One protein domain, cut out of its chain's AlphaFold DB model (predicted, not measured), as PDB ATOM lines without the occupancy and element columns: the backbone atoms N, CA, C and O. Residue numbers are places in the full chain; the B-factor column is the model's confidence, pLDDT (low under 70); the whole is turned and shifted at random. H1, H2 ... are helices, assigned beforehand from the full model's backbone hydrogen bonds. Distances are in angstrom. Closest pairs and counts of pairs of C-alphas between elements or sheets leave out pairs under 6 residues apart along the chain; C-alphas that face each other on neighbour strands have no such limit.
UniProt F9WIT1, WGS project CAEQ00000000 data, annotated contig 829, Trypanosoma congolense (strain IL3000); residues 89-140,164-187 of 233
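What this domain is: This is residues 89 to 140 and 164 to 187 of the 233 residues of an uncharacterized protein of Trypanosoma congolense (strain IL3000) (UniProt F9WIT1). One long helix, H2, makes the length of this model; the short H1 before it folds back at its beginning as a helical hairpin, while H3 starts near that same end of H2 and spreads away from it as one limb of a V. The far end of the long helix sticks out: residues 132 to 140 stand free, of which 132 to 138 belong to H2. The printed part has 76 residues with three named helices, H1, H2 and H3 in that order along the chain, and no named strand; the class is all helix. It is elongated, spanning 47 by 26 by 18 A, and only just loose, close to compact, with a radius of gyration of the C-alphas of 13.9 A.

Where its parts are: The printed part begins at Lys 89, and residues 89 to 97 come before the first named helix. H1 holds residues 98 to 107, beginning at C-alpha 98 at (215.113, 221.912, 233.374), and is 14.2 A long. H2 holds residues 113 to 138, 38.0 A from C-alpha 113 at (219.448, 228.874, 240.624) to C-alpha 138. After the cut, H3 holds residues 168 to 186, 26.2 A long, and ends at C-alpha 186 at (215.397, 217.792, 215.118).

How they stand to each other: H1 and H2 form a helical hairpin. They touch, and their closest C-alphas are those of Leu 105 and Pro 113, 5.5 A apart; H2 touches H1 with residues 113 to 117 alone. They run opposite ways at a steep tilt of 37 degrees, only just beyond shallow. H1 also touches H3, with the C-alphas of Tyr 98 and Ala 172 closest at 5.9 A; H3 touches H1 with residues 172 to 176 alone. These two run opposite ways at a steep tilt of 55 degrees. H2 and H3 only just touch, with 3 pairs of C-alphas within 8 A, through residues 114 to 121 of H2 and 168 to 175 of H3. Their closest C-alphas, those of Ala 114 and Pro 168, are 6.8 A apart. They run the same way at a steep tilt of 38 degrees, only just beyond shallow. Helix packing is mostly crossed, with no pair at a shallow tilt. In H1, H2 and H3 every O i to N i+4 pair is within hydrogen-bond range.

The domain as a whole: The two C-alphas farthest apart are those of Gly 109 and Pro 140, at 47.7 A. Without the stretch that stands free, the body has 67 residues and spans 35 by 24 by 18 A. Residues 141 to 163 are not printed, and C-alphas 140 and 164 are 29.5 A apart across the cut. The link from H1 to H2 is tight; that from H2 to H3 is the link across the cut. The mean pLDDT of the printed part is 78.8, with residues 89 to 96, 133 to 140, 166 and 187 under 70.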
ATOM      1  N   LYS A  89     220.222 222.994 210.664       48.88
ATOM      2  CA  LYS A  89     220.951 221.735 210.904       48.88
ATOM      3  C   LYS A  89     221.790 221.736 212.190       48.88
ATOM      4  O   LYS A  89     222.252 220.672 212.591       48.88
ATOM      5  N   THR A  90     221.979 222.884 212.837       51.75
ATOM      6  CA  THR A  90     222.767 223.017 214.069       51.75
ATOM      7  C   THR A  90     222.049 223.873 215.112       51.75
ATOM      8  O   THR A  90     222.699 224.628 215.834       51.75
ATOM      9  N   MET A  91     220.713 223.795 215.196       59.12
ATOM     10  CA  MET A  91     219.979 224.473 216.268       59.12
ATOM     11  C   MET A  91     220.509 224.011 217.632       59.12
ATOM     12  O   MET A  91     220.642 222.811 217.889       59.12
ATOM     13  N   ILE A  92     220.815 224.978 218.496       63.28
ATOM     14  CA  ILE A  92     221.300 224.724 219.851       63.28
ATOM     15  C   ILE A  92     220.166 224.016 220.609       63.28
ATOM     16  O   ILE A  92     219.070 224.577 220.684       63.28
ATOM     17  N   PRO A  93     220.370 222.792 221.130       61.88
ATOM     18  CA  PRO A  93     219.348 222.134 221.935       61.88
ATOM     19  C   PRO A  93     219.035 222.977 223.173       61.88
ATOM     20  O   PRO A  93     219.912 223.726 223.624       61.88
ATOM     21  N   PRO A  94     217.833 222.844 223.754       66.50
ATOM     22  CA  PRO A  94     217.585 223.428 225.060       66.50
ATOM     23  C   PRO A  94     218.678 222.947 226.035       66.50
ATOM     24  O   PRO A  94     219.113 221.787 225.970       66.50
ATOM     25  N   PRO A  95     219.210 223.849 226.872       62.00
ATOM     26  CA  PRO A  95     220.362 223.567 227.709       62.00
ATOM     27  C   PRO A  95     219.962 222.649 228.864       62.00
ATOM     28  O   PRO A  95     219.666 223.137 229.944       62.00
ATOM     29  N   VAL A  96     220.029 221.330 228.635       67.62
ATOM     30  CA  VAL A  96     219.783 220.274 229.638       67.62
ATOM     31  C   VAL A  96     218.312 220.266 230.122       67.62
ATOM     32  O   VAL A  96     217.668 221.314 230.155       67.62
ATOM     33  N   PRO A  97     217.727 219.108 230.488       81.00
ATOM     34  CA  PRO A  97     216.396 219.090 231.091       81.00
ATOM     35  C   PRO A  97     216.326 220.040 232.293       81.00
ATOM     36  O   PRO A  97     217.231 220.046 233.133       81.00
ATOM     37  N   TYR A  98     215.256 220.836 232.381       82.56
ATOM     38  CA  TYR A  98     215.113 221.912 233.374       82.56
ATOM     39  C   TYR A  98     215.408 221.442 234.804       82.56
ATOM     40  O   TYR A  98     216.174 222.065 235.538       82.56
ATOM     41  N   THR A  99     214.840 220.298 235.187       86.12
ATOM     42  CA  THR A  99     214.995 219.701 236.520       86.12
ATOM     43  C   THR A  99     216.440 219.308 236.815       86.12
ATOM     44  O   THR A  99     216.939 219.561 237.912       86.12
ATOM     45  N   GLU A 100     217.147 218.744 235.837       87.62
ATOM     46  CA  GLU A 100     218.550 218.368 235.977       87.62
ATOM     47  C   GLU A 100     219.453 219.607 236.051       87.62
ATOM     48  O   GLU A 100     220.340 219.682 236.908       87.62
ATOM     49  N   ALA A 101     219.210 220.605 235.199       86.62
ATOM     50  CA  ALA A 101     219.940 221.867 235.213       86.62
ATOM     51  C   ALA A 101     219.771 222.593 236.556       86.62
ATOM     52  O   ALA A 101     220.758 223.030 237.155       86.62
ATOM     53  N   LEU A 102     218.542 222.643 237.074       89.56
ATOM     54  CA  LEU A 102     218.238 223.240 238.368       89.56
ATOM     55  C   LEU A 102     218.960 222.505 239.502       89.56
ATOM     56  O   LEU A 102     219.626 223.142 240.315       89.56
ATOM     57  N   GLN A 103     218.911 221.168 239.531       91.38
ATOM     58  CA  GLN A 103     219.628 220.375 240.536       91.38
ATOM     59  C   GLN A 103     221.141 220.615 240.497       91.38
ATOM     60  O   GLN A 103     221.768 220.737 241.552       91.38
ATOM     61  N   ARG A 104     221.737 220.700 239.302       90.31
ATOM     62  CA  ARG A 104     223.171 220.986 239.139       90.31
ATOM     63  C   ARG A 104     223.530 222.373 239.671       90.31
ATOM     64  O   ARG A 104     224.501 222.490 240.417       90.31
ATOM     65  N   LEU A 105     222.737 223.395 239.352       89.69
ATOM     66  CA  LEU A 105     222.946 224.762 239.841       89.69
ATOM     67  C   LEU A 105     222.794 224.859 241.365       89.69
ATOM     68  O   LEU A 105     223.612 225.515 242.016       89.69
ATOM     69  N   THR A 106     221.807 224.162 241.933       92.44
ATOM     70  CA  THR A 106     221.602 224.071 243.385       92.44
ATOM     71  C   THR A 106     222.782 223.388 244.073       92.44
ATOM     72  O   THR A 106     223.313 223.921 245.044       92.44
ATOM     73  N   ARG A 107     223.255 222.246 243.553       94.19
ATOM     74  CA  ARG A 107     224.433 221.544 244.103       94.19
ATOM     75  C   ARG A 107     225.712 222.373 244.006       94.19
ATOM     76  O   ARG A 107     226.566 222.261 244.874       94.19
ATOM     77  N   ALA A 108     225.835 223.204 242.973       92.44
ATOM     78  CA  ALA A 108     226.955 224.123 242.807       92.44
ATOM     79  C   ALA A 108     226.902 225.339 243.756       92.44
ATOM     80  O   ALA A 108     227.815 226.159 243.729       92.44
ATOM     81  N   GLY A 109     225.849 225.484 244.572       93.56
ATOM     82  CA  GLY A 109     225.689 226.623 245.478       93.56
ATOM     83  C   GLY A 109     225.392 227.936 244.752       93.56
ATOM     84  O   GLY A 109     225.729 229.008 245.250       93.56
ATOM     85  N   THR A 110     224.789 227.871 243.560       92.06
ATOM     86  CA  THR A 110     224.476 229.071 242.774       92.06
ATOM     87  C   THR A 110     223.408 229.897 243.495       92.06
ATOM     88  O   THR A 110     222.355 229.346 243.828       92.06
ATOM     89  N   PRO A 111     223.611 231.209 243.714       91.19
ATOM     90  CA  PRO A 111     222.576 232.056 244.288       91.19
ATOM     91  C   PRO A 111     221.396 232.163 243.316       91.19
ATOM     92  O   PRO A 111     221.566 232.536 242.157       91.19
ATOM     93  N   ASN A 112     220.196 231.845 243.805       90.88
ATOM     94  CA  ASN A 112     218.946 231.856 243.040       90.88
ATOM     95  C   ASN A 112     219.025 231.055 241.711       90.88
ATOM     96  O   ASN A 112     218.949 231.627 240.617       90.88
ATOM     97  N   PRO A 113     219.179 229.719 241.787       88.81
ATOM     98  CA  PRO A 113     219.448 228.874 240.624       88.81
ATOM     99  C   PRO A 113     218.289 228.873 239.614       88.81
ATOM    100  O   PRO A 113     218.532 228.815 238.411       88.81
ATOM    101  N   ALA A 114     217.046 229.010 240.091       88.56
ATOM    102  CA  ALA A 114     215.861 229.112 239.244       88.56
ATOM    103  C   ALA A 114     215.907 230.370 238.367       88.56
ATOM    104  O   ALA A 114     215.786 230.268 237.151       88.56
ATOM    105  N   ALA A 115     216.184 231.545 238.944       87.00
ATOM    106  CA  ALA A 115     216.266 232.785 238.172       87.00
ATOM    107  C   ALA A 115     217.394 232.758 237.125       87.00
ATOM    108  O   ALA A 115     217.220 233.248 236.007       87.00
ATOM    109  N   VAL A 116     218.547 232.168 237.463       88.12
ATOM    110  CA  VAL A 116     219.655 231.982 236.511       88.12
ATOM    111  C   VAL A 116     219.219 231.094 235.346       88.12
ATOM    112  O   VAL A 116     219.433 231.458 234.188       88.12
ATOM    113  N   LEU A 117     218.571 229.967 235.642       86.94
ATOM    114  CA  LEU A 117     218.093 229.035 234.627       86.94
ATOM    115  C   LEU A 117     217.025 229.668 233.724       86.94
ATOM    116  O   LEU A 117     217.129 229.572 232.502       86.94
ATOM    117  N   THR A 118     216.069 230.404 234.294       86.75
ATOM    118  CA  THR A 118     215.055 231.149 233.535       86.75
ATOM    119  C   THR A 118     215.686 232.136 232.557       86.75
ATOM    120  O   THR A 118     215.292 232.189 231.395       86.75
ATOM    121  N   ARG A 119     216.714 232.888 232.976       86.00
ATOM    122  CA  ARG A 119     217.421 233.825 232.081       86.00
ATOM    123  C   ARG A 119     218.111 233.111 230.921       86.00
ATOM    124  O   ARG A 119     218.088 233.611 229.797       86.00
ATOM    125  N   ILE A 120     218.718 231.955 231.186       85.31
ATOM    126  CA  ILE A 120     219.354 231.130 230.151       85.31
ATOM    127  C   ILE A 120     218.305 230.647 229.142       85.31
ATOM    128  O   ILE A 120     218.534 230.729 227.934       85.31
ATOM    129  N   LEU A 121     217.149 230.188 229.620       85.94
ATOM    130  CA  LEU A 121     216.077 229.690 228.761       85.94
ATOM    131  C   LEU A 121     215.404 230.798 227.951       85.94
ATOM    132  O   LEU A 121     215.155 230.600 226.765       85.94
ATOM    133  N   HIS A 122     215.190 231.977 228.540       85.88
ATOM    134  CA  HIS A 122     214.701 233.147 227.808       85.88
ATOM    135  C   HIS A 122     215.650 233.497 226.663       85.88
ATOM    136  O   HIS A 122     215.231 233.657 225.519       85.88
ATOM    137  N   ARG A 123     216.960 233.532 226.942       84.00
ATOM    138  CA  ARG A 123     217.964 233.804 225.913       84.00
ATOM    139  C   ARG A 123     217.969 232.745 224.814       84.00
ATOM    140  O   ARG A 123     218.140 233.073 223.643       84.00
ATOM    141  N   TRP A 124     217.802 231.478 225.179       84.50
ATOM    142  CA  TRP A 124     217.656 230.399 224.208       84.50
ATOM    143  C   TRP A 124     216.412 230.588 223.332       84.50
ATOM    144  O   TRP A 124     216.511 230.493 222.109       84.50
ATOM    145  N   TYR A 125     215.277 230.937 223.931       85.25
ATOM    146  CA  TYR A 125     214.030 231.185 223.218       85.25
ATOM    147  C   TYR A 125     214.126 232.374 222.248       85.25
ATOM    148  O   TYR A 125     213.737 232.235 221.089       85.25
ATOM    149  N   GLU A 126     214.737 233.493 222.654       83.50
ATOM    150  CA  GLU A 126     215.032 234.629 221.759       83.50
ATOM    151  C   GLU A 126     215.829 234.191 220.520       83.50
ATOM    152  O   GLU A 126     215.533 234.604 219.396       83.50
ATOM    153  N   MET A 127     216.834 233.325 220.705       79.88
ATOM    154  CA  MET A 127     217.616 232.794 219.585       79.88
ATOM    155  C   MET A 127     216.742 231.948 218.658       79.88
ATOM    156  O   MET A 127     216.785 232.142 217.444       79.88
ATOM    157  N   VAL A 128     215.915 231.057 219.207       78.19
ATOM    158  CA  VAL A 128     214.981 230.244 218.412       78.19
ATOM    159  C   VAL A 128     214.032 231.134 217.607       78.19
ATOM    160  O   VAL A 128     213.873 230.908 216.406       78.19
ATOM    161  N   GLN A 129     213.467 232.177 218.221       79.81
ATOM    162  CA  GLN A 129     212.599 233.136 217.536       79.81
ATOM    163  C   GLN A 129     213.325 233.888 216.418       79.81
ATOM    164  O   GLN A 129     212.775 234.037 215.328       79.81
ATOM    165  N   SER A 130     214.562 234.336 216.654       77.06
ATOM    166  CA  SER A 130     215.339 235.052 215.635       77.06
ATOM    167  C   SER A 130     215.561 234.195 214.386       77.06
ATOM    168  O   SER A 130     215.309 234.647 213.269       77.06
ATOM    169  N   VAL A 131     215.910 232.920 214.578       73.44
ATOM    170  CA  VAL A 131     216.103 231.959 213.489       73.44
ATOM    171  C   VAL A 131     214.775 231.651 212.792       73.44
ATOM    172  O   VAL A 131     214.731 231.549 211.568       73.44
ATOM    173  N   GLN A 132     213.674 231.536 213.542       73.38
ATOM    174  CA  GLN A 132     212.340 231.342 212.967       73.38
ATOM    175  C   GLN A 132     211.899 232.539 212.112       73.38
ATOM    176  O   GLN A 132     211.463 232.329 210.979       73.38
ATOM    177  N   CYS A 133     212.061 233.783 212.585       69.69
ATOM    178  CA  CYS A 133     211.750 234.970 211.777       69.69
ATOM    179  C   CYS A 133     212.662 235.044 210.530       69.69
ATOM    180  O   CYS A 133     212.178 235.407 209.460       69.69
ATOM    181  N   GLU A 134     213.950 234.682 210.607       66.31
ATOM    182  CA  GLU A 134     214.827 234.631 209.422       66.31
ATOM    183  C   GLU A 134     214.369 233.590 208.392       66.31
ATOM    184  O   GLU A 134     214.303 233.896 207.200       66.31
ATOM    185  N   LEU A 135     213.987 232.388 208.832       63.69
ATOM    186  CA  LEU A 135     213.447 231.358 207.942       63.69
ATOM    187  C   LEU A 135     212.147 231.798 207.267       63.69
ATOM    188  O   LEU A 135     212.003 231.610 206.059       63.69
ATOM    189  N   HIS A 136     211.237 232.426 208.014       62.00
ATOM    190  CA  HIS A 136     210.006 232.983 207.453       62.00
ATOM    191  C   HIS A 136     210.279 234.081 206.414       62.00
ATOM    192  O   HIS A 136     209.566 234.171 205.419       62.00
ATOM    193  N   ARG A 137     211.325 234.897 206.597       60.22
ATOM    194  CA  ARG A 137     211.709 235.934 205.620       60.22
ATOM    195  C   ARG A 137     212.327 235.364 204.346       60.22
ATOM    196  O   ARG A 137     212.219 235.995 203.299       60.22
ATOM    197  N   LEU A 138     213.007 234.222 204.438       54.72
ATOM    198  CA  LEU A 138     213.705 233.593 203.311       54.72
ATOM    199  C   LEU A 138     212.823 232.631 202.512       54.72
ATOM    200  O   LEU A 138     213.089 232.428 201.333       54.72
ATOM    201  N   ASN A 139     211.774 232.089 203.131       52.72
ATOM    202  CA  ASN A 139     210.720 231.324 202.470       52.72
ATOM    203  C   ASN A 139     209.361 232.009 202.677       52.72
ATOM    204  O   ASN A 139     208.535 231.507 203.445       52.72
ATOM    205  N   PRO A 140     209.086 233.133 201.993       51.88
ATOM    206  CA  PRO A 140     207.726 233.630 201.868       51.88
ATOM    207  C   PRO A 140     206.974 232.695 200.910       51.88
ATOM    208  O   PRO A 140     206.794 233.000 199.736       51.88
ATOM    209  N   THR A 164     204.197 234.263 230.507       76.06
ATOM    210  CA  THR A 164     204.310 235.623 231.060       76.06
ATOM    211  C   THR A 164     204.577 235.610 232.566       76.06
ATOM    212  O   THR A 164     205.069 236.585 233.128       76.06
ATOM    213  N   GLU A 165     204.233 234.506 233.226       73.88
ATOM    214  CA  GLU A 165     204.365 234.330 234.663       73.88
ATOM    215  C   GLU A 165     205.711 233.701 235.023       73.88
ATOM    216  O   GLU A 165     206.121 232.691 234.452       73.88
ATOM    217  N   ALA A 166     206.385 234.279 236.020       67.06
ATOM    218  CA  ALA A 166     207.697 233.830 236.485       67.06
ATOM    219  C   ALA A 166     207.629 232.646 237.473       67.06
ATOM    220  O   ALA A 166     208.568 232.430 238.243       67.06
ATOM    221  N   GLU A 167     206.524 231.896 237.490       84.25
ATOM    222  CA  GLU A 167     206.392 230.731 238.362       84.25
ATOM    223  C   GLU A 167     207.322 229.608 237.878       84.25
ATOM    224  O   GLU A 167     207.296 229.237 236.699       84.25
ATOM    225  N   PRO A 168     208.157 229.037 238.763       78.50
ATOM    226  CA  PRO A 168     209.167 228.058 238.370       78.50
ATOM    227  C   PRO A 168     208.553 226.774 237.797       78.50
ATOM    228  O   PRO A 168     209.186 226.130 236.965       78.50
ATOM    229  N   GLU A 169     207.337 226.422 238.217       84.19
ATOM    230  CA  GLU A 169     206.586 225.264 237.720       84.19
ATOM    231  C   GLU A 169     206.141 225.477 236.270       84.19
ATOM    232  O   GLU A 169     206.458 224.664 235.405       84.19
ATOM    233  N   LYS A 170     205.541 226.636 235.966       86.38
ATOM    234  CA  LYS A 170     205.136 227.009 234.601       86.38
ATOM    235  C   LYS A 170     206.325 227.078 233.648       86.38
ATOM    236  O   LYS A 170     206.234 226.648 232.501       86.38
ATOM    237  N   ILE A 171     207.463 227.586 234.123       85.12
ATOM    238  CA  ILE A 171     208.703 227.625 233.337       85.12
ATOM    239  C   ILE A 171     209.232 226.206 233.090       85.12
ATOM    240  O   ILE A 171     209.704 225.925 231.988       85.12
ATOM    241  N   ALA A 172     209.142 225.308 234.074       84.25
ATOM    242  CA  ALA A 172     209.558 223.917 233.917       84.25
ATOM    243  C   ALA A 172     208.691 223.171 232.888       84.25
ATOM    244  O   ALA A 172     209.232 222.504 232.004       84.25
ATOM    245  N   GLU A 173     207.367 223.323 232.964       87.19
ATOM    246  CA  GLU A 173     206.413 222.736 232.011       87.19
ATOM    247  C   GLU A 173     206.615 223.277 230.591       87.19
ATOM    248  O   GLU A 173     206.666 222.517 229.616       87.19
ATOM    249  N   TRP A 174     206.802 224.591 230.466       88.81
ATOM    250  CA  TRP A 174     207.119 225.222 229.189       88.81
ATOM    251  C   TRP A 174     208.450 224.714 228.616       88.81
ATOM    252  O   TRP A 174     208.520 224.376 227.433       88.81
ATOM    253  N   ALA A 175     209.496 224.601 229.439       85.06
ATOM    254  CA  ALA A 175     210.794 224.090 229.006       85.06
ATOM    255  C   ALA A 175     210.705 222.633 228.520       85.06
ATOM    256  O   ALA A 175     211.316 222.295 227.504       85.06
ATOM    257  N   ALA A 176     209.909 221.793 229.191       85.25
ATOM    258  CA  ALA A 176     209.647 220.421 228.761       85.25
ATOM    259  C   ALA A 176     208.917 220.383 227.407       85.25
ATOM    260  O   ALA A 176     209.353 219.690 226.489       85.25
ATOM    261  N   SER A 177     207.883 221.212 227.243       85.62
ATOM    262  CA  SER A 177     207.136 221.333 225.980       85.62
ATOM    263  C   SER A 177     208.037 221.792 224.823       85.62
ATOM    264  O   SER A 177     207.958 221.279 223.706       85.62
ATOM    265  N   CYS A 178     208.948 222.732 225.091       82.44
ATOM    266  CA  CYS A 178     209.948 223.185 224.124       82.44
ATOM    267  C   CYS A 178     210.958 222.088 223.769       82.44
ATOM    268  O   CYS A 178     211.382 221.989 222.617       82.44
ATOM    269  N   GLU A 179     211.355 221.263 224.737       82.25
ATOM    270  CA  GLU A 179     212.249 220.131 224.509       82.25
ATOM    271  C   GLU A 179     211.592 219.054 223.642       82.25
ATOM    272  O   GLU A 179     212.232 218.541 222.722       82.25
ATOM    273  N   GLU A 180     210.321 218.737 223.882       83.12
ATOM    274  CA  GLU A 180     209.554 217.805 223.050       83.12
ATOM    275  C   GLU A 180     209.367 218.332 221.631       83.12
ATOM    276  O   GLU A 180     209.653 217.614 220.668       83.12
ATOM    277  N   TRP A 181     208.994 219.607 221.490       84.56
ATOM    278  CA  TRP A 181     208.935 220.283 220.195       84.56
ATOM    279  C   TRP A 181     210.278 220.193 219.458       84.56
ATOM    280  O   TRP A 181     210.336 219.801 218.288       84.56
ATOM    281  N   TRP A 182     211.380 220.495 220.151       79.25
ATOM    282  CA  TRP A 182     212.719 220.423 219.578       79.25
ATOM    283  C   TRP A 182     213.065 218.986 219.165       79.25
ATOM    284  O   TRP A 182     213.521 218.747 218.045       79.25
ATOM    285  N   LYS A 183     212.804 217.989 220.016       77.69
ATOM    286  CA  LYS A 183     213.035 216.577 219.683       77.69
ATOM    287  C   LYS A 183     212.219 216.162 218.461       77.69
ATOM    288  O   LYS A 183     212.807 215.616 217.530       77.69
ATOM    289  N   ALA A 184     210.928 216.467 218.404       77.44
ATOM    290  CA  ALA A 184     210.082 216.134 217.259       77.44
ATOM    291  C   ALA A 184     210.619 216.736 215.946       77.44
ATOM    292  O   ALA A 184     210.623 216.076 214.909       77.44
ATOM    293  N   LYS A 185     211.145 217.966 215.994       72.06
ATOM    294  CA  LYS A 185     211.675 218.667 214.815       72.06
ATOM    295  C   LYS A 185     213.086 218.244 214.401       72.06
ATOM    296  O   LYS A 185     213.391 218.261 213.206       72.06
ATOM    297  N   PHE A 186     213.951 217.899 215.354       71.81
ATOM    298  CA  PHE A 186     215.397 217.792 215.118       71.81
ATOM    299  C   PHE A 186     216.019 216.439 215.466       71.81
ATOM    300  O   PHE A 186     217.089 216.132 214.942       71.81
ATOM    301  N   SER A 187     215.389 215.614 216.307       65.75
ATOM    302  CA  SER A 187     216.001 214.362 216.798       65.75
ATOM    303  C   SER A 187     216.233 213.311 215.708       65.75
ATOM    304  O   SER A 187     217.149 212.502 215.835       65.75
TER     305      SER A 187